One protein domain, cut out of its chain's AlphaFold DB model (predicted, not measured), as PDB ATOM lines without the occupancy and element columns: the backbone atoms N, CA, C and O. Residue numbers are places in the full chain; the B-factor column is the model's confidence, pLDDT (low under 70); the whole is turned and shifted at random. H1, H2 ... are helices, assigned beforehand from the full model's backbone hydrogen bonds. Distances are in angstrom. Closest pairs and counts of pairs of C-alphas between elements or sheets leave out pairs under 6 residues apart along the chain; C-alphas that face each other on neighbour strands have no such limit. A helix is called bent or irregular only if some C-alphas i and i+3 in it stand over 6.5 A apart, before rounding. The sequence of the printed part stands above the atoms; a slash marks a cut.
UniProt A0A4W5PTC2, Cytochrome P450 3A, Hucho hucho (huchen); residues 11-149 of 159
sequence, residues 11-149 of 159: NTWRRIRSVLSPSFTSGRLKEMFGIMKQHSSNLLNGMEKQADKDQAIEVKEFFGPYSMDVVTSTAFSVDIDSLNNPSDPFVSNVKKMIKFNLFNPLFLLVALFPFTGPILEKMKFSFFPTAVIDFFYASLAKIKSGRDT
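Overview. This is residues 11 to 149 of the 159 residues of the protein "Cytochrome P450 3A" of Hucho hucho (huchen) (UniProt A0A4W5PTC2). A loose, open set of helices: a long helical hairpin, H2 and H3, makes one end, and H5 and H6 make a small corner at the far end, with H4 and H7 between these two ends. H4 lies crosswise near H3, and H7 meets H4 with residues 132 to 135 and runs on outward, where residues 144 to 149 stick out. Residues 11 to 22 of H1 stick out like an arm before H2. The printed part has 139 residues, with seven named helices, H1 to H7 in order, and no named strand; the class is all helix. The whole is loose, with a radius of gyration of the C-alphas of 18.7 A, and spans 55 by 42 by 29 A.

Arrangement. H1, residues 11 to 24, and H2, residues 26 to 51, meet only through their tight link. H2 has a kink of 35 degrees near residue 35. H3, residues 59 to 76, touches H2 and forms a helical hairpin with it; the closest C-alphas, of Met 36 and Val 70, are 5.8 A apart. They run opposite ways at a shallow tilt of 34 degrees, only just short of steep. H4, residues 89 to 98, is close to H3 but not clearly touching, with Met 68 and Val 91 as the closest C-alphas at 7.5 A. Their lines are only just about perpendicular, at 72 degrees. H5, residues 105 to 112, and H6, residues 114 to 122, touch only at the corner, and only just, with 3 pairs of C-alphas within 8 A; the closest are Val 110 and Thr 116, 5.9 A apart. H7, residues 130 to 148, touches H4, with C-alphas of Asn 93 and Val 132 closest at 5.6 A, opposite ways at a steep tilt of 58 degrees. H1 is apart from H7, and H4 from H5. In H4, H5 and H7 every O i to N i+4 pair is within hydrogen-bond range; the counts are 7 of 10 in H1, 18 of 22 in H2, 13 of 14 in H3 and 3 of 5 in H6.

Along the chain. H1 begins at C-alpha 11, (197.479, 205.399, 151.809), and is 20.6 A long; it is only just irregular, with C-alphas 19 and 22 6.8 A apart. H2 is 35.1 A long and H3 25.4 A. H4, H5 and H6 are shorter. H7, 27.1 A long, ends at C-alpha 148, (205.299, 222.031, 175.298).

Size, cuts and confidence. The C-alphas of Asp 52 and Lys 122 are the two farthest apart, at 56.0 A. The printed part has no cut. The link from H3 to H4, residues 77 to 88, is long. The mean pLDDT of the printed part is 83.6; residues 100 to 103, 126 to 127 and 146 to 149 are under 70.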
ATOM      1  N   ASN A  11     197.001 204.054 151.514       92.69
ATOM      2  CA  ASN A  11     197.479 205.399 151.809       92.69
ATOM      3  C   ASN A  11     197.627 205.637 153.314       92.69
ATOM      4  O   ASN A  11     198.545 206.349 153.729       92.69
ATOM      5  N   THR A  12     196.766 205.031 154.136       90.25
ATOM      6  CA  THR A  12     196.849 205.134 155.598       90.25
ATOM      7  C   THR A  12     198.126 204.467 156.091       90.25
ATOM      8  O   THR A  12     198.897 205.089 156.826       90.25
ATOM      9  N   TRP A  13     198.410 203.258 155.601       93.19
ATOM     10  CA  TRP A  13     199.670 202.567 155.862       93.19
ATOM     11  C   TRP A  13     200.876 203.382 155.402       93.19
ATOM     12  O   TRP A  13     201.808 203.598 156.179       93.19
ATOM     13  N   ARG A  14     200.845 203.889 154.159       92.56
ATOM     14  CA  ARG A  14     201.945 204.681 153.589       92.56
ATOM     15  C   ARG A  14     202.248 205.901 154.458       92.56
ATOM     16  O   ARG A  14     203.416 206.157 154.743       92.56
ATOM     17  N   ARG A  15     201.208 206.602 154.918       93.38
ATOM     18  CA  ARG A  15     201.315 207.775 155.795       93.38
ATOM     19  C   ARG A  15     201.899 207.428 157.165       93.38
ATOM     20  O   ARG A  15     202.806 208.111 157.629       93.38
ATOM     21  N   ILE A  16     201.403 206.382 157.824       91.88
ATOM     22  CA  ILE A  16     201.920 205.976 159.143       91.88
ATOM     23  C   ILE A  16     203.382 205.527 159.013       91.88
ATOM     24  O   ILE A  16     204.241 205.938 159.794       91.88
ATOM     25  N   ARG A  17     203.695 204.732 157.983       92.38
ATOM     26  CA  ARG A  17     205.049 204.237 157.727       92.38
ATOM     27  C   ARG A  17     206.037 205.364 157.454       92.38
ATOM     28  O   ARG A  17     207.155 205.302 157.962       92.38
ATOM     29  N   SER A  18     205.655 206.378 156.674       93.06
ATOM     30  CA  SER A  18     206.540 207.516 156.396       93.06
ATOM     31  C   SER A  18     206.891 208.303 157.658       93.06
ATOM     32  O   SER A  18     208.002 208.810 157.746       93.06
ATOM     33  N   VAL A  19     205.985 208.354 158.641       90.38
ATOM     34  CA  VAL A  19     206.232 209.007 159.938       90.38
ATOM     35  C   VAL A  19     207.120 208.153 160.848       90.38
ATOM     36  O   VAL A  19     207.976 208.689 161.538       90.38
ATOM     37  N   LEU A  20     206.962 206.825 160.851       89.25
ATOM     38  CA  LEU A  20     207.716 205.944 161.757       89.25
ATOM     39  C   LEU A  20     209.118 205.570 161.253       89.25
ATOM     40  O   LEU A  20     210.011 205.311 162.054       89.25
ATOM     41  N   SER A  21     209.326 205.511 159.934       90.81
ATOM     42  CA  SER A  21     210.591 205.032 159.349       90.81
ATOM     43  C   SER A  21     211.838 205.833 159.785       90.81
ATOM     44  O   SER A  21     212.862 205.201 160.055       90.81
ATOM     45  N   PRO A  22     211.800 207.178 159.913       90.00
ATOM     46  CA  PRO A  22     212.950 207.970 160.365       90.00
ATOM     47  C   PRO A  22     213.473 207.613 161.768       90.00
ATOM     48  O   PRO A  22     214.675 207.746 162.024       90.00
ATOM     49  N   SER A  23     212.616 207.098 162.660       86.50
ATOM     50  CA  SER A  23     213.008 206.666 164.012       86.50
ATOM     51  C   SER A  23     213.930 205.441 164.021       86.50
ATOM     52  O   SER A  23     214.601 205.202 165.019       86.50
ATOM     53  N   PHE A  24     214.023 204.694 162.916       88.75
ATOM     54  CA  PHE A  24     214.817 203.462 162.807       88.75
ATOM     55  C   PHE A  24     216.023 203.588 161.862       88.75
ATOM     56  O   PHE A  24     216.527 202.593 161.342       88.75
ATOM     57  N   THR A  25     216.508 204.807 161.617       92.44
ATOM     58  CA  THR A  25     217.762 205.018 160.873       92.44
ATOM     59  C   THR A  25     218.976 204.530 161.670       92.44
ATOM     60  O   THR A  25     218.950 204.485 162.900       92.44
ATOM     61  N   SER A  26     220.089 204.232 160.993       93.06
ATOM     62  CA  SER A  26     221.326 203.782 161.654       93.06
ATOM     63  C   SER A  26     221.828 204.756 162.729       93.06
ATOM     64  O   SER A  26     222.362 204.321 163.745       93.06
ATOM     65  N   GLY A  27     221.632 206.067 162.533       90.19
ATOM     66  CA  GLY A  27     221.963 207.084 163.535       90.19
ATOM     67  C   GLY A  27     221.132 206.936 164.811       90.19
ATOM     68  O   GLY A  27     221.693 206.877 165.902       90.19
ATOM     69  N   ARG A  28     219.811 206.768 164.674       87.25
ATOM     70  CA  ARG A  28     218.897 206.556 165.808       87.25
ATOM     71  C   ARG A  28     219.139 205.230 166.515       87.25
ATOM     72  O   ARG A  28     219.194 205.191 167.740       87.25
ATOM     73  N   LEU A  29     219.378 204.159 165.762       91.44
ATOM     74  CA  LEU A  29     219.731 202.860 166.340       91.44
ATOM     75  C   LEU A  29     221.039 202.931 167.144       91.44
ATOM     76  O   LEU A  29     221.157 202.293 168.189       91.44
ATOM     77  N   LYS A  30     222.007 203.748 166.710       90.94
ATOM     78  CA  LYS A  30     223.244 203.983 167.467       90.94
ATOM     79  C   LYS A  30     222.990 204.739 168.777       90.94
ATOM     80  O   LYS A  30     223.629 204.423 169.775       90.94
ATOM     81  N   GLU A  31     222.059 205.691 168.797       85.88
ATOM     82  CA  GLU A  31     221.620 206.358 170.035       85.88
ATOM     83  C   GLU A  31     220.936 205.360 170.987       85.88
ATOM     84  O   GLU A  31     221.266 205.303 172.172       85.88
ATOM     85  N   MET A  32     220.053 204.503 170.458       91.38
ATOM     86  CA  MET A  32     219.384 203.435 171.217       91.38
ATOM     87  C   MET A  32     220.362 202.426 171.823       91.38
ATOM     88  O   MET A  32     220.106 201.892 172.902       91.38
ATOM     89  N   PHE A  33     221.491 202.166 171.157       91.50
ATOM     90  CA  PHE A  33     222.483 201.192 171.611       91.50
ATOM     91  C   PHE A  33     223.038 201.507 173.009       91.50
ATOM     92  O   PHE A  33     223.305 200.587 173.780       91.50
ATOM     93  N   GLY A  34     223.162 202.788 173.376       90.00
ATOM     94  CA  GLY A  34     223.567 203.181 174.730       90.00
ATOM     95  C   GLY A  34     222.591 202.674 175.799       90.00
ATOM     96  O   GLY A  34     223.012 202.078 176.789       90.00
ATOM     97  N   ILE A  35     221.290 202.825 175.542       90.38
ATOM     98  CA  ILE A  35     220.208 202.347 176.418       90.38
ATOM     99  C   ILE A  35     220.197 200.813 176.468       90.38
ATOM    100  O   ILE A  35     220.110 200.222 177.542       90.38
ATOM    101  N   MET A  36     220.354 200.151 175.316       93.88
ATOM    102  CA  MET A  36     220.456 198.687 175.246       93.88
ATOM    103  C   MET A  36     221.624 198.154 176.077       93.88
ATOM    104  O   MET A  36     221.477 197.142 176.761       93.88
ATOM    105  N   LYS A  37     222.775 198.838 176.037       94.06
ATOM    106  CA  LYS A  37     223.959 198.477 176.817       94.06
ATOM    107  C   LYS A  37     223.722 198.662 178.316       94.06
ATOM    108  O   LYS A  37     224.075 197.772 179.083       94.06
ATOM    109  N   GLN A  38     223.097 199.763 178.731       91.12
ATOM    110  CA  GLN A  38     222.746 199.993 180.136       91.12
ATOM    111  C   GLN A  38     221.874 198.857 180.687       91.12
ATOM    112  O   GLN A  38     222.234 198.233 181.683       91.12
ATOM    113  N   HIS A  39     220.783 198.525 179.992       93.12
ATOM    114  CA  HIS A  39     219.879 197.453 180.420       93.12
ATOM    115  C   HIS A  39     220.514 196.061 180.326       93.12
ATOM    116  O   HIS A  39     220.158 195.166 181.092       93.12
ATOM    117  N   SER A  40     221.504 195.868 179.443       94.06
ATOM    118  CA  SER A  40     222.231 194.595 179.355       94.06
ATOM    119  C   SER A  40     223.036 194.297 180.619       94.06
ATOM    120  O   SER A  40     223.095 193.144 181.036       94.06
ATOM    121  N   SER A  41     223.577 195.322 181.284       92.50
ATOM    122  CA  SER A  41     224.273 195.153 182.563       92.50
ATOM    123  C   SER A  41     223.333 194.630 183.653       92.50
ATOM    124  O   SER A  41     223.709 193.736 184.403       92.50
ATOM    125  N   ASN A  42     222.091 195.125 183.714       89.62
ATOM    126  CA  ASN A  42     221.094 194.647 184.681       89.62
ATOM    127  C   ASN A  42     220.729 193.179 184.431       89.62
ATOM    128  O   ASN A  42     220.661 192.385 185.370       89.62
ATOM    129  N   LEU A  43     220.556 192.815 183.160       93.62
ATOM    130  CA  LEU A  43     220.299 191.444 182.732       93.62
ATOM    131  C   LEU A  43     221.456 190.497 183.103       93.62
ATOM    132  O   LEU A  43     221.199 189.426 183.651       93.62
ATOM    133  N   LEU A  44     222.711 190.896 182.868       93.62
ATOM    134  CA  LEU A  44     223.890 190.095 183.224       93.62
ATOM    135  C   LEU A  44     224.022 189.927 184.741       93.62
ATOM    136  O   LEU A  44     224.111 188.799 185.214       93.62
ATOM    137  N   ASN A  45     223.904 191.015 185.504       91.56
ATOM    138  CA  ASN A  45     223.941 190.976 186.969       91.56
ATOM    139  C   ASN A  45     222.849 190.065 187.557       91.56
ATOM    140  O   ASN A  45     223.044 189.425 188.589       91.56
ATOM    141  N   GLY A  46     221.665 190.030 186.934       89.25
ATOM    142  CA  GLY A  46     220.578 189.141 187.338       89.25
ATOM    143  C   GLY A  46     220.898 187.665 187.088       89.25
ATOM    144  O   GLY A  46     220.635 186.832 187.957       89.25
ATOM    145  N   MET A  47     221.486 187.353 185.931       92.06
ATOM    146  CA  MET A  47     221.889 185.988 185.580       92.06
ATOM    147  C   MET A  47     223.070 185.493 186.417       92.06
ATOM    148  O   MET A  47     223.027 184.360 186.888       92.06
ATOM    149  N   GLU A  48     224.075 186.335 186.672       92.31
ATOM    150  CA  GLU A  48     225.212 186.007 187.545       92.31
ATOM    151  C   GLU A  48     224.735 185.591 188.943       92.31
ATOM    152  O   GLU A  48     225.120 184.541 189.441       92.31
ATOM    153  N   LYS A  49     223.766 186.311 189.526       90.00
ATOM    154  CA  LYS A  49     223.179 185.953 190.833       90.00
ATOM    155  C   LYS A  49     222.471 184.593 190.867       90.00
ATOM    156  O   LYS A  49     222.305 184.040 191.956       90.00
ATOM    157  N   GLN A  50     221.954 184.101 189.739       89.62
ATOM    158  CA  GLN A  50     221.383 182.748 189.647       89.62
ATOM    159  C   GLN A  50     222.472 181.704 189.391       89.62
ATOM    160  O   GLN A  50     222.424 180.630 189.991       89.62
ATOM    161  N   ALA A  51     223.465 182.039 188.563       91.31
ATOM    162  CA  ALA A  51     224.627 181.195 188.309       91.31
ATOM    163  C   ALA A  51     225.416 180.916 189.598       91.31
ATOM    164  O   ALA A  51     225.716 179.763 189.879       91.31
ATOM    165  N   ASP A  52     225.639 181.934 190.434       93.38
ATOM    166  CA  ASP A  52     226.322 181.820 191.734       93.38
ATOM    167  C   ASP A  52     225.607 180.881 192.722       93.38
ATOM    168  O   ASP A  52     226.180 180.457 193.725       93.38
ATOM    169  N   LYS A  53     224.330 180.575 192.468       93.25
ATOM    170  CA  LYS A  53     223.510 179.661 193.274       93.25
ATOM    171  C   LYS A  53     223.406 178.262 192.661       93.25
ATOM    172  O   LYS A  53     222.588 177.478 193.140       93.25
ATOM    173  N   ASP A  54     224.157 177.977 191.595       90.94
ATOM    174  CA  ASP A  54     224.061 176.755 190.785       90.94
ATOM    175  C   ASP A  54     222.620 176.455 190.313       90.94
ATOM    176  O   ASP A  54     222.197 175.303 190.187       90.94
ATOM    177  N   GLN A  55     221.824 177.505 190.066       89.62
ATOM    178  CA  GLN A  55     220.442 177.372 189.604       89.62
ATOM    179  C   GLN A  55     220.368 177.352 188.076       89.62
ATOM    180  O   GLN A  55     221.085 178.075 187.385       89.62
ATOM    181  N   ALA A  56     219.452 176.545 187.537       89.38
ATOM    182  CA  ALA A  56     219.137 176.580 186.116       89.38
ATOM    183  C   ALA A  56     218.553 177.952 185.745       89.38
ATOM    184  O   ALA A  56     217.571 178.395 186.338       89.38
ATOM    185  N   ILE A  57     219.154 178.603 184.750       89.19
ATOM    186  CA  ILE A  57     218.746 179.932 184.294       89.19
ATOM    187  C   ILE A  57     217.662 179.782 183.228       89.19
ATOM    188  O   ILE A  57     217.931 179.341 182.105       89.19
ATOM    189  N   GLU A  58     216.438 180.203 183.540       88.38
ATOM    190  CA  GLU A  58     215.402 180.363 182.523       88.38
ATOM    191  C   GLU A  58     215.625 181.679 181.768       88.38
ATOM    192  O   GLU A  58     215.147 182.747 182.139       88.38
ATOM    193  N   VAL A  59     216.348 181.596 180.651       88.19
ATOM    194  CA  VAL A  59     216.734 182.748 179.814       88.19
ATOM    195  C   VAL A  59     215.537 183.646 179.453       88.19
ATOM    196  O   VAL A  59     215.648 184.872 179.409       88.19
ATOM    197  N   LYS A  60     214.356 183.056 179.243       84.25
ATOM    198  CA  LYS A  60     213.126 183.786 178.912       84.25
ATOM    199  C   LYS A  60     212.693 184.764 180.013       84.25
ATOM    200  O   LYS A  60     212.152 185.824 179.684       84.25
ATOM    201  N   GLU A  61     212.950 184.443 181.280       85.31
ATOM    202  CA  GLU A  61     212.618 185.302 182.422       85.31
ATOM    203  C   GLU A  61     213.474 186.571 182.474       85.31
ATOM    204  O   GLU A  61     213.019 187.574 183.012       85.31
ATOM    205  N   PHE A  62     214.657 186.571 181.852       90.00
ATOM    206  CA  PHE A  62     215.547 187.736 181.785       90.00
ATOM    207  C   PHE A  62     215.335 188.567 180.520       90.00
ATOM    208  O   PHE A  62     215.237 189.793 180.574       90.00
ATOM    209  N   PHE A  63     215.224 187.907 179.363       90.69
ATOM    210  CA  PHE A  63     215.112 188.602 178.078       90.69
ATOM    211  C   PHE A  63     213.765 189.307 177.885       90.69
ATOM    212  O   PHE A  63     213.704 190.315 177.176       90.69
ATOM    213  N   GLY A  64     212.692 188.812 178.513       88.00
ATOM    214  CA  GLY A  64     211.386 189.474 178.512       88.00
ATOM    215  C   GLY A  64     211.437 190.865 179.163       88.00
ATOM    216  O   GLY A  64     211.164 191.849 178.470       88.00
ATOM    217  N   PRO A  65     211.811 190.964 180.454       89.00
ATOM    218  CA  PRO A  65     212.054 192.229 181.147       89.00
ATOM    219  C   PRO A  65     213.063 193.135 180.434       89.00
ATOM    220  O   PRO A  65     212.757 194.288 180.155       89.00
ATOM    221  N   TYR A  66     214.211 192.599 180.007       92.12
ATOM    222  CA  TYR A  66     215.209 193.376 179.263       92.12
ATOM    223  C   TYR A  66     214.636 194.034 178.000       92.12
ATOM    224  O   TYR A  66     214.807 195.232 177.778       92.12
ATOM    225  N   SER A  67     213.923 193.263 177.172       90.81
ATOM    226  CA  SER A  67     213.323 193.789 175.941       90.81
ATOM    227  C   SER A  67     212.270 194.851 176.249       90.81
ATOM    228  O   SER A  67     212.142 195.829 175.513       90.81
ATOM    229  N   MET A  68     211.525 194.663 177.340       89.19
ATOM    230  CA  MET A  68     210.559 195.637 177.823       89.19
ATOM    231  C   MET A  68     211.254 196.940 178.208       89.19
ATOM    232  O   MET A  68     210.936 197.959 177.607       89.19
ATOM    233  N   ASP A  69     212.241 196.900 179.101       90.88
ATOM    234  CA  ASP A  69     212.955 198.084 179.598       90.88
ATOM    235  C   ASP A  69     213.622 198.871 178.471       90.88
ATOM    236  O   ASP A  69     213.549 200.103 178.432       90.88
ATOM    237  N   VAL A  70     214.210 198.166 177.496       91.81
ATOM    238  CA  VAL A  70     214.751 198.789 176.285       91.81
ATOM    239  C   VAL A  70     213.647 199.513 175.526       91.81
ATOM    240  O   VAL A  70     213.804 200.695 175.231       91.81
ATOM    241  N   VAL A  71     212.520 198.865 175.219       89.00
ATOM    242  CA  VAL A  71     211.420 199.496 174.469       89.00
ATOM    243  C   VAL A  71     210.813 200.670 175.238       89.00
ATOM    244  O   VAL A  71     210.550 201.712 174.642       89.00
ATOM    245  N   THR A  72     210.612 200.555 176.551       86.88
ATOM    246  CA  THR A  72     209.994 201.624 177.347       86.88
ATOM    247  C   THR A  72     210.909 202.830 177.502       86.88
ATOM    248  O   THR A  72     210.461 203.969 177.346       86.88
ATOM    249  N   SER A  73     212.204 202.588 177.699       89.00
ATOM    250  CA  SER A  73     213.213 203.643 177.801       89.00
ATOM    251  C   SER A  73     213.438 204.336 176.463       89.00
ATOM    252  O   SER A  73     213.575 205.552 176.400       89.00
ATOM    253  N   THR A  74     213.453 203.574 175.372       88.12
ATOM    254  CA  THR A  74     213.710 204.115 174.034       88.12
ATOM    255  C   THR A  74     212.487 204.846 173.467       88.12
ATOM    256  O   THR A  74     212.608 205.982 173.015       88.12
ATOM    257  N   ALA A  75     211.295 204.249 173.535       83.69
ATOM    258  CA  ALA A  75     210.093 204.810 172.916       83.69
ATOM    259  C   ALA A  75     209.363 205.840 173.794       83.69
ATOM    260  O   ALA A  75     208.790 206.798 173.272       83.69
ATOM    261  N   PHE A  76     209.362 205.652 175.117       81.25
ATOM    262  CA  PHE A  76     208.587 206.483 176.046       81.25
ATOM    263  C   PHE A  76     209.458 207.290 177.012       81.25
ATOM    264  O   PHE A  76     208.914 208.081 177.782       81.25
ATOM    265  N   SER A  77     210.784 207.116 176.971       83.12
ATOM    266  CA  SER A  77     211.720 207.720 177.928       83.12
ATOM    267  C   SER A  77     211.379 207.371 179.382       83.12
ATOM    268  O   SER A  77     211.569 208.191 180.280       83.12
ATOM    269  N   VAL A  78     210.842 206.164 179.606       83.31
ATOM    270  CA  VAL A  78     210.486 205.646 180.933       83.31
ATOM    271  C   VAL A  78     211.399 204.476 181.283       83.31
ATOM    272  O   VAL A  78     211.356 203.431 180.628       83.31
ATOM    273  N   ASP A  79     212.180 204.659 182.344       85.56
ATOM    274  CA  ASP A  79     212.971 203.604 182.973       85.56
ATOM    275  C   ASP A  79     212.147 202.958 184.097       85.56
ATOM    276  O   ASP A  79     211.701 203.649 185.015       85.56
ATOM    277  N   ILE A  80     211.874 201.660 183.972       82.81
ATOM    278  CA  ILE A  80     210.946 200.912 184.840       82.81
ATOM    279  C   ILE A  80     211.626 199.770 185.599       82.81
ATOM    280  O   ILE A  80     210.994 199.196 186.484       82.81
ATOM    281  N   ASP A  81     212.885 199.458 185.258       86.19
ATOM    282  CA  ASP A  81     213.678 198.352 185.816       86.19
ATOM    283  C   ASP A  81     212.841 197.080 186.062       86.19
ATOM    284  O   ASP A  81     212.671 196.598 187.189       86.19
ATOM    285  N   SER A  82     212.238 196.550 184.994       84.88
ATOM    286  CA  SER A  82     211.208 195.508 185.088       84.88
ATOM    287  C   SER A  82     211.722 194.164 185.598       84.88
ATOM    288  O   SER A  82     210.916 193.324 186.015       84.88
ATOM    289  N   LEU A  83     213.044 193.959 185.581       83.69
ATOM    290  CA  LEU A  83     213.696 192.780 186.143       83.69
ATOM    291  C   LEU A  83     213.619 192.776 187.677       83.69
ATOM    292  O   LEU A  83     213.354 191.733 188.271       83.69
ATOM    293  N   ASN A  84     213.802 193.938 188.312       82.69
ATOM    294  CA  ASN A  84     213.748 194.074 189.770       82.69
ATOM    295  C   ASN A  84     212.362 194.513 190.272       82.69
ATOM    296  O   ASN A  84     212.003 194.216 191.411       82.69
ATOM    297  N   ASN A  85     211.562 195.180 189.431       83.12
ATOM    298  CA  ASN A  85     210.222 195.660 189.770       83.12
ATOM    299  C   ASN A  85     209.136 195.112 188.818       83.12
ATOM    300  O   ASN A  85     208.547 195.842 188.015       83.12
ATOM    301  N   PRO A  86     208.792 193.816 188.915       77.50
ATOM    302  CA  PRO A  86     207.823 193.190 188.014       77.50
ATOM    303  C   PRO A  86     206.378 193.685 188.211       77.50
ATOM    304  O   PRO A  86     205.525 193.402 187.362       77.50
ATOM    305  N   SER A  87     206.099 194.376 189.324       79.81
ATOM    306  CA  SER A  87     204.793 194.941 189.694       79.81
ATOM    307  C   SER A  87     204.545 196.352 189.167       79.81
ATOM    308  O   SER A  87     203.454 196.885 189.387       79.81
ATOM    309  N   ASP A  88     205.515 196.959 188.481       83.00
ATOM    310  CA  ASP A  88     205.354 198.298 187.931       83.00
ATOM    311  C   ASP A  88     204.113 198.382 187.001       83.00
ATOM    312  O   ASP A  88     203.867 197.476 186.188       83.00
ATOM    313  N   PRO A  89     203.282 199.440 187.104       82.31
ATOM    314  CA  PRO A  89     202.079 199.575 186.287       82.31
ATOM    315  C   PRO A  89     202.356 199.547 184.781       82.31
ATOM    316  O   PRO A  89     201.552 199.002 184.022       82.31
ATOM    317  N   PHE A  90     203.486 200.095 184.334       80.44
ATOM    318  CA  PHE A  90     203.897 200.068 182.936       80.44
ATOM    319  C   PHE A  90     204.237 198.637 182.512       80.44
ATOM    320  O   PHE A  90     203.737 198.166 181.488       80.44
ATOM    321  N   VAL A  91     204.972 197.897 183.348       82.06
ATOM    322  CA  VAL A  91     205.282 196.473 183.126       82.06
ATOM    323  C   VAL A  91     204.009 195.640 183.009       82.06
ATOM    324  O   VAL A  91     203.854 194.843 182.081       82.06
ATOM    325  N   SER A  92     203.057 195.841 183.921       84.75
ATOM    326  CA  SER A  92     201.773 195.133 183.916       84.75
ATOM    327  C   SER A  92     200.959 195.424 182.650       84.75
ATOM    328  O   SER A  92     200.429 194.500 182.023       84.75
ATOM    329  N   ASN A  93     200.889 196.689 182.226       84.94
ATOM    330  CA  ASN A  93     200.153 197.092 181.026       84.94
ATOM    331  C   ASN A  93     200.821 196.605 179.732       84.94
ATOM    332  O   ASN A  93     200.132 196.063 178.866       84.94
ATOM    333  N   VAL A  94     202.152 196.691 179.619       80.31
ATOM    334  CA  VAL A  94     202.892 196.134 178.474       80.31
ATOM    335  C   VAL A  94     202.723 194.614 178.411       80.31
ATOM    336  O   VAL A  94     202.408 194.082 177.348       80.31
ATOM    337  N   LYS A  95     202.836 193.893 179.538       79.94
ATOM    338  CA  LYS A  95     202.595 192.438 179.578       79.94
ATOM    339  C   LYS A  95     201.184 192.085 179.100       79.94
ATOM    340  O   LYS A  95     201.029 191.123 178.355       79.94
ATOM    341  N   LYS A  96     200.158 192.850 179.487       82.81
ATOM    342  CA  LYS A  96     198.775 192.643 179.010       82.81
ATOM    343  C   LYS A  96     198.625 192.909 177.510       82.81
ATOM    344  O   LYS A  96     197.868 192.197 176.860       82.81
ATOM    345  N   MET A  97     199.351 193.885 176.965       77.88
ATOM    346  CA  MET A  97     199.362 194.187 175.531       77.88
ATOM    347  C   MET A  97     200.084 193.104 174.711       77.88
ATOM    348  O   MET A  97     199.599 192.707 173.656       77.88
ATOM    349  N   ILE A  98     201.218 192.596 175.208       72.38
ATOM    350  CA  ILE A  98     202.049 191.584 174.528       72.38
ATOM    351  C   ILE A  98     201.496 190.163 174.694       72.38
ATOM    352  O   ILE A  98     201.760 189.312 173.847       72.38
ATOM    353  N   LYS A  99     200.665 189.889 175.713       70.56
ATOM    354  CA  LYS A  99     199.895 188.630 175.861       70.56
ATOM    355  C   LYS A  99     198.815 188.447 174.775       70.56
ATOM    356  O   LYS A  99     197.763 187.854 175.009       70.56
ATOM    357  N   PHE A 100     199.077 188.937 173.572       62.34
ATOM    358  CA  PHE A 100     198.312 188.653 172.381       62.34
ATOM    359  C   PHE A 100     198.590 187.211 171.946       62.34
ATOM    360  O   PHE A 100     199.663 186.879 171.442       62.34
ATOM    361  N   ASN A 101     197.623 186.325 172.176       62.41
ATOM    362  CA  ASN A 101     197.717 184.947 171.715       62.41
ATOM    363  C   ASN A 101     197.479 184.915 170.200       62.41
ATOM    364  O   ASN A 101     196.335 184.957 169.756       62.41
ATOM    365  N   LEU A 102     198.550 184.792 169.408       58.00
ATOM    366  CA  LEU A 102     198.456 184.580 167.953       58.00
ATOM    367  C   LEU A 102     197.639 183.321 167.599       58.00
ATOM    368  O   LEU A 102     197.029 183.254 166.541       58.00
ATOM    369  N   PHE A 103     197.567 182.349 168.513       60.84
ATOM    370  CA  PHE A 103     196.738 181.145 168.386       60.84
ATOM    371  C   PHE A 103     195.315 181.307 168.937       60.84
ATOM    372  O   PHE A 103     194.611 180.317 169.130       60.84
ATOM    373  N   ASN A 104     194.873 182.529 169.246       73.38
ATOM    374  CA  ASN A 104     193.495 182.746 169.662       73.38
ATOM    375  C   ASN A 104     192.554 182.350 168.502       73.38
ATOM    376  O   ASN A 104     192.755 182.838 167.386       73.38
ATOM    377  N   PRO A 105     191.520 181.520 168.741       76.38
ATOM    378  CA  PRO A 105     190.560 181.120 167.712       76.38
ATOM    379  C   PRO A 105     189.960 182.304 166.950       76.38
ATOM    380  O   PRO A 105     189.711 182.199 165.755       76.38
ATOM    381  N   LEU A 106     189.786 183.450 167.615       74.88
ATOM    382  CA  LEU A 106     189.289 184.674 166.994       74.88
ATOM    383  C   LEU A 106     190.283 185.266 165.983       74.88
ATOM    384  O   LEU A 106     189.873 185.724 164.923       74.88
ATOM    385  N   PHE A 107     191.585 185.232 166.284       75.25
ATOM    386  CA  PHE A 107     192.620 185.697 165.357       75.25
ATOM    387  C   PHE A 107     192.712 184.780 164.132       75.25
ATOM    388  O   PHE A 107     192.752 185.261 163.002       75.25
ATOM    389  N   LEU A 108     192.651 183.462 164.352       79.31
ATOM    390  CA  LEU A 108     192.599 182.473 163.272       79.31
ATOM    391  C   LEU A 108     191.347 182.644 162.403       79.31
ATOM    392  O   LEU A 108     191.447 182.568 161.184       79.31
ATOM    393  N   LEU A 109     190.188 182.923 163.008       79.31
ATOM    394  CA  LEU A 109     188.937 183.160 162.288       79.31
ATOM    395  C   LEU A 109     189.032 184.389 161.374       79.31
ATOM    396  O   LEU A 109     188.636 184.309 160.216       79.31
ATOM    397  N   VAL A 110     189.594 185.497 161.864       76.94
ATOM    398  CA  VAL A 110     189.798 186.710 161.054       76.94
ATOM    399  C   VAL A 110     190.806 186.463 159.927       76.94
ATOM    400  O   VAL A 110     190.593 186.931 158.811       76.94
ATOM    401  N   ALA A 111     191.863 185.687 160.185       76.69
ATOM    402  CA  ALA A 111     192.863 185.337 159.177       76.69
ATOM    403  C   ALA A 111     192.317 184.398 158.080       76.69
ATOM    404  O   ALA A 111     192.646 184.567 156.909       76.69
ATOM    405  N   LEU A 112     191.484 183.417 158.446       82.25
ATOM    406  CA  LEU A 112     190.870 182.458 157.514       82.25
ATOM    407  C   LEU A 112     189.670 183.046 156.760       82.25
ATOM    408  O   LEU A 112     189.422 182.670 155.615       82.25
ATOM    409  N   PHE A 113     188.926 183.960 157.385       84.25
ATOM    410  CA  PHE A 113     187.712 184.553 156.828       84.25
ATOM    411  C   PHE A 113     187.826 186.083 156.770       84.25
ATOM    412  O   PHE A 113     187.269 186.778 157.631       84.25
ATOM    413  N   PRO A 114     188.465 186.642 155.723       73.44
ATOM    414  CA  PRO A 114     188.686 188.087 155.593       73.44
ATOM    415  C   PRO A 114     187.385 188.908 155.534       73.44
ATOM    416  O   PRO A 114     187.376 190.083 155.888       73.44
ATOM    417  N   PHE A 115     186.248 188.289 155.188       80.31
ATOM    418  CA  PHE A 115     184.924 188.925 155.234       80.31
ATOM    419  C   PHE A 115     184.467 189.320 156.656       80.31
ATOM    420  O   PHE A 115     183.581 190.158 156.816       80.31
ATOM    421  N   THR A 116     185.074 188.757 157.706       76.81
ATOM    422  CA  THR A 116     184.767 189.124 159.099       76.81
ATOM    423  C   THR A 116     185.409 190.449 159.523       76.81
ATOM    424  O   THR A 116     184.882 191.113 160.415       76.81
ATOM    425  N   GLY A 117     186.478 190.892 158.850       74.38
ATOM    426  CA  GLY A 117     187.177 192.151 159.142       74.38
ATOM    427  C   GLY A 117     186.257 193.384 159.125       74.38
ATOM    428  O   GLY A 117     186.145 194.058 160.153       74.38
ATOM    429  N   PRO A 118     185.504 193.633 158.034       75.50
ATOM    430  CA  PRO A 118     184.566 194.759 157.947       75.50
ATOM    431  C   PRO A 118     183.439 194.721 158.994       75.50
ATOM    432  O   PRO A 118     182.885 195.756 159.371       75.50
ATOM    433  N   ILE A 119     183.068 193.529 159.475       79.44
ATOM    434  CA  ILE A 119     182.042 193.353 160.513       79.44
ATOM    435  C   ILE A 119     182.611 193.742 161.882       79.44
ATOM    436  O   ILE A 119     181.973 194.497 162.620       79.44
ATOM    437  N   LEU A 120     183.824 193.281 162.203       75.38
ATOM    438  CA  LEU A 120     184.524 193.644 163.438       75.38
ATOM    439  C   LEU A 120     184.786 195.155 163.522       75.38
ATOM    440  O   LEU A 120     184.678 195.734 164.605       75.38
ATOM    441  N   GLU A 121     185.068 195.796 162.384       72.38
ATOM    442  CA  GLU A 121     185.212 197.250 162.287       72.38
ATOM    443  C   GLU A 121     183.929 197.983 162.682       72.38
ATOM    444  O   GLU A 121     183.954 198.847 163.563       72.38
ATOM    445  N   LYS A 122     182.783 197.584 162.115       76.25
ATOM    446  CA  LYS A 122     181.480 198.171 162.473       76.25
ATOM    447  C   LYS A 122     181.118 197.947 163.938       76.25
ATOM    448  O   LYS A 122     180.500 198.814 164.554       76.25
ATOM    449  N   MET A 123     181.522 196.814 164.506       76.50
ATOM    450  CA  MET A 123     181.298 196.488 165.915       76.50
ATOM    451  C   MET A 123     182.277 197.181 166.877       76.50
ATOM    452  O   MET A 123     182.138 197.013 168.087       76.50
ATOM    453  N   LYS A 124     183.249 197.961 166.374       70.06
ATOM    454  CA  LYS A 124     184.308 198.610 167.173       70.06
ATOM    455  C   LYS A 124     185.032 197.630 168.105       70.06
ATOM    456  O   LYS A 124     185.394 197.978 169.231       70.06
ATOM    457  N   PHE A 125     185.229 196.397 167.647       72.12
ATOM    458  CA  PHE A 125     185.888 195.376 168.449       72.12
ATOM    459  C   PHE A 125     187.361 195.746 168.679       72.12
ATOM    460  O   PHE A 125     188.074 196.092 167.736       72.12
ATOM    461  N   SER A 126     187.826 195.676 169.930       67.94
ATOM    462  CA  SER A 126     189.224 195.927 170.289       67.94
ATOM    463  C   SER A 126     189.896 194.636 170.743       67.94
ATOM    464  O   SER A 126     189.467 194.006 171.705       67.94
ATOM    465  N   PHE A 127     190.995 194.278 170.082       69.44
ATOM    466  CA  PHE A 127     191.876 193.179 170.479       69.44
ATOM    467  C   PHE A 127     192.664 193.439 171.771       69.44
ATOM    468  O   PHE A 127     193.130 192.490 172.401       69.44
ATOM    469  N   PHE A 128     192.820 194.703 172.171       73.69
ATOM    470  CA  PHE A 128     193.521 195.072 173.398       73.69
ATOM    471  C   PHE A 128     192.529 195.570 174.456       73.69
ATOM    472  O   PHE A 128     191.552 196.241 174.097       73.69
ATOM    473  N   PRO A 129     192.774 195.298 175.753       80.00
ATOM    474  CA  PRO A 129     191.928 195.807 176.826       80.00
ATOM    475  C   PRO A 129     191.887 197.340 176.820       80.00
ATOM    476  O   PRO A 129     192.939 197.981 176.803       80.00
ATOM    477  N   THR A 130     190.692 197.930 176.902       80.81
ATOM    478  CA  THR A 130     190.504 199.394 176.864       80.81
ATOM    479  C   THR A 130     191.322 200.109 177.939       80.81
ATOM    480  O   THR A 130     192.002 201.078 177.636       80.81
ATOM    481  N   ALA A 131     191.394 199.551 179.153       83.69
ATOM    482  CA  ALA A 131     192.198 200.108 180.242       83.69
ATOM    483  C   ALA A 131     193.702 200.225 179.911       83.69
ATOM    484  O   ALA A 131     194.367 201.150 180.369       83.69
ATOM    485  N   VAL A 132     194.243 199.297 179.112       83.19
ATOM    486  CA  VAL A 132     195.648 199.337 178.670       83.19
ATOM    487  C   VAL A 132     195.827 200.441 177.630       83.19
ATOM    488  O   VAL A 132     196.772 201.219 177.713       83.19
ATOM    489  N   ILE A 133     194.896 200.536 176.678       82.81
ATOM    490  CA  ILE A 133     194.887 201.585 175.653       82.81
ATOM    491  C   ILE A 133     194.816 202.976 176.306       82.81
ATOM    492  O   ILE A 133     195.621 203.846 175.976       82.81
ATOM    493  N   ASP A 134     193.911 203.166 177.267       87.00
ATOM    494  CA  ASP A 134     193.730 204.432 177.983       87.00
ATOM    495  C   ASP A 134     194.984 204.826 178.768       87.00
ATOM    496  O   ASP A 134     195.387 205.990 178.746       87.00
ATOM    497  N   PHE A 135     195.650 203.854 179.404       87.06
ATOM    498  CA  PHE A 135     196.926 204.081 180.078       87.06
ATOM    499  C   PHE A 135     197.983 204.625 179.111       87.06
ATOM    500  O   PHE A 135     198.582 205.663 179.387       87.06
ATOM    501  N   PHE A 136     198.173 203.985 177.951       84.06
ATOM    502  CA  PHE A 136     199.154 204.453 176.967       84.06
ATOM    503  C   PHE A 136     198.774 205.803 176.355       84.06
ATOM    504  O   PHE A 136     199.656 206.640 176.168       84.06
ATOM    505  N   TYR A 137     197.490 206.066 176.092       86.06
ATOM    506  CA  TYR A 137     197.052 207.393 175.652       86.06
ATOM    507  C   TYR A 137     197.331 208.465 176.706       86.06
ATOM    508  O   TYR A 137     197.832 209.533 176.356       86.06
ATOM    509  N   ALA A 138     197.079 208.183 177.987       87.19
ATOM    510  CA  ALA A 138     197.392 209.097 179.079       87.19
ATOM    511  C   ALA A 138     198.907 209.328 179.217       87.19
ATOM    512  O   ALA A 138     199.345 210.473 179.354       87.19
ATOM    513  N   SER A 139     199.725 208.274 179.115       83.69
ATOM    514  CA  SER A 139     201.188 208.388 179.108       83.69
ATOM    515  C   SER A 139     201.685 209.231 177.932       83.69
ATOM    516  O   SER A 139     202.502 210.129 178.124       83.69
ATOM    517  N   LEU A 140     201.159 209.004 176.726       82.75
ATOM    518  CA  LEU A 140     201.504 209.784 175.535       82.75
ATOM    519  C   LEU A 140     201.049 211.242 175.647       82.75
ATOM    520  O   LEU A 140     201.797 212.138 175.260       82.75
ATOM    521  N   ALA A 141     199.863 211.495 176.203       85.62
ATOM    522  CA  ALA A 141     199.370 212.844 176.457       85.62
ATOM    523  C   ALA A 141     200.279 213.591 177.442       85.62
ATOM    524  O   ALA A 141     200.637 214.735 177.179       85.62
ATOM    525  N   LYS A 142     200.727 212.923 178.515       82.69
ATOM    526  CA  LYS A 142     201.686 213.472 179.485       82.69
ATOM    527  C   LYS A 142     203.047 213.777 178.850       82.69
ATOM    528  O   LYS A 142     203.631 214.825 179.113       82.69
ATOM    529  N   ILE A 143     203.548 212.879 177.999       78.19
ATOM    530  CA  ILE A 143     204.795 213.098 177.253       78.19
ATOM    531  C   ILE A 143     204.639 214.295 176.307       78.19
ATOM    532  O   ILE A 143     205.524 215.142 176.232       78.19
ATOM    533  N   LYS A 144     203.503 214.398 175.609       78.69
ATOM    534  CA  LYS A 144     203.210 215.522 174.717       78.69
ATOM    535  C   LYS A 144     203.131 216.845 175.482       78.69
ATOM    536  O   LYS A 144     203.790 217.791 175.076       78.69
ATOM    537  N   SER A 145     202.411 216.900 176.603       79.56
ATOM    538  CA  SER A 145     202.305 218.124 177.407       79.56
ATOM    539  C   SER A 145     203.652 218.563 177.985       79.56
ATOM    540  O   SER A 145     203.934 219.754 178.016       79.56
ATOM    541  N   GLY A 146     204.506 217.615 178.393       66.44
ATOM    542  CA  GLY A 146     205.859 217.914 178.880       66.44
ATOM    543  C   GLY A 146     206.785 218.502 177.809       66.44
ATOM    544  O   GLY A 146     207.658 219.308 178.129       66.44
ATOM    545  N   ARG A 147     206.566 218.171 176.527       61.53
ATOM    546  CA  ARG A 147     207.314 218.757 175.398       61.53
ATOM    547  C   ARG A 147     206.976 220.231 175.177       61.53
ATOM    548  O   ARG A 147     207.882 221.003 174.884       61.53
ATOM    549  N   ASP A 148     205.725 220.628 175.403       59.47
ATOM    550  CA  ASP A 148     205.299 222.031 175.298       59.47
ATOM    551  C   ASP A 148     205.809 222.888 176.478       59.47
ATOM    552  O   ASP A 148     205.826 224.114 176.392       59.47
ATOM    553  N   THR A 149     206.269 222.260 177.574       53.31
ATOM    554  CA  THR A 149     206.777 222.944 178.784       53.31
ATOM    555  C   THR A 149     208.308 222.994 178.905       53.31
ATOM    556  O   THR A 149     208.823 223.522 179.888       53.31
TER     557      THR A 149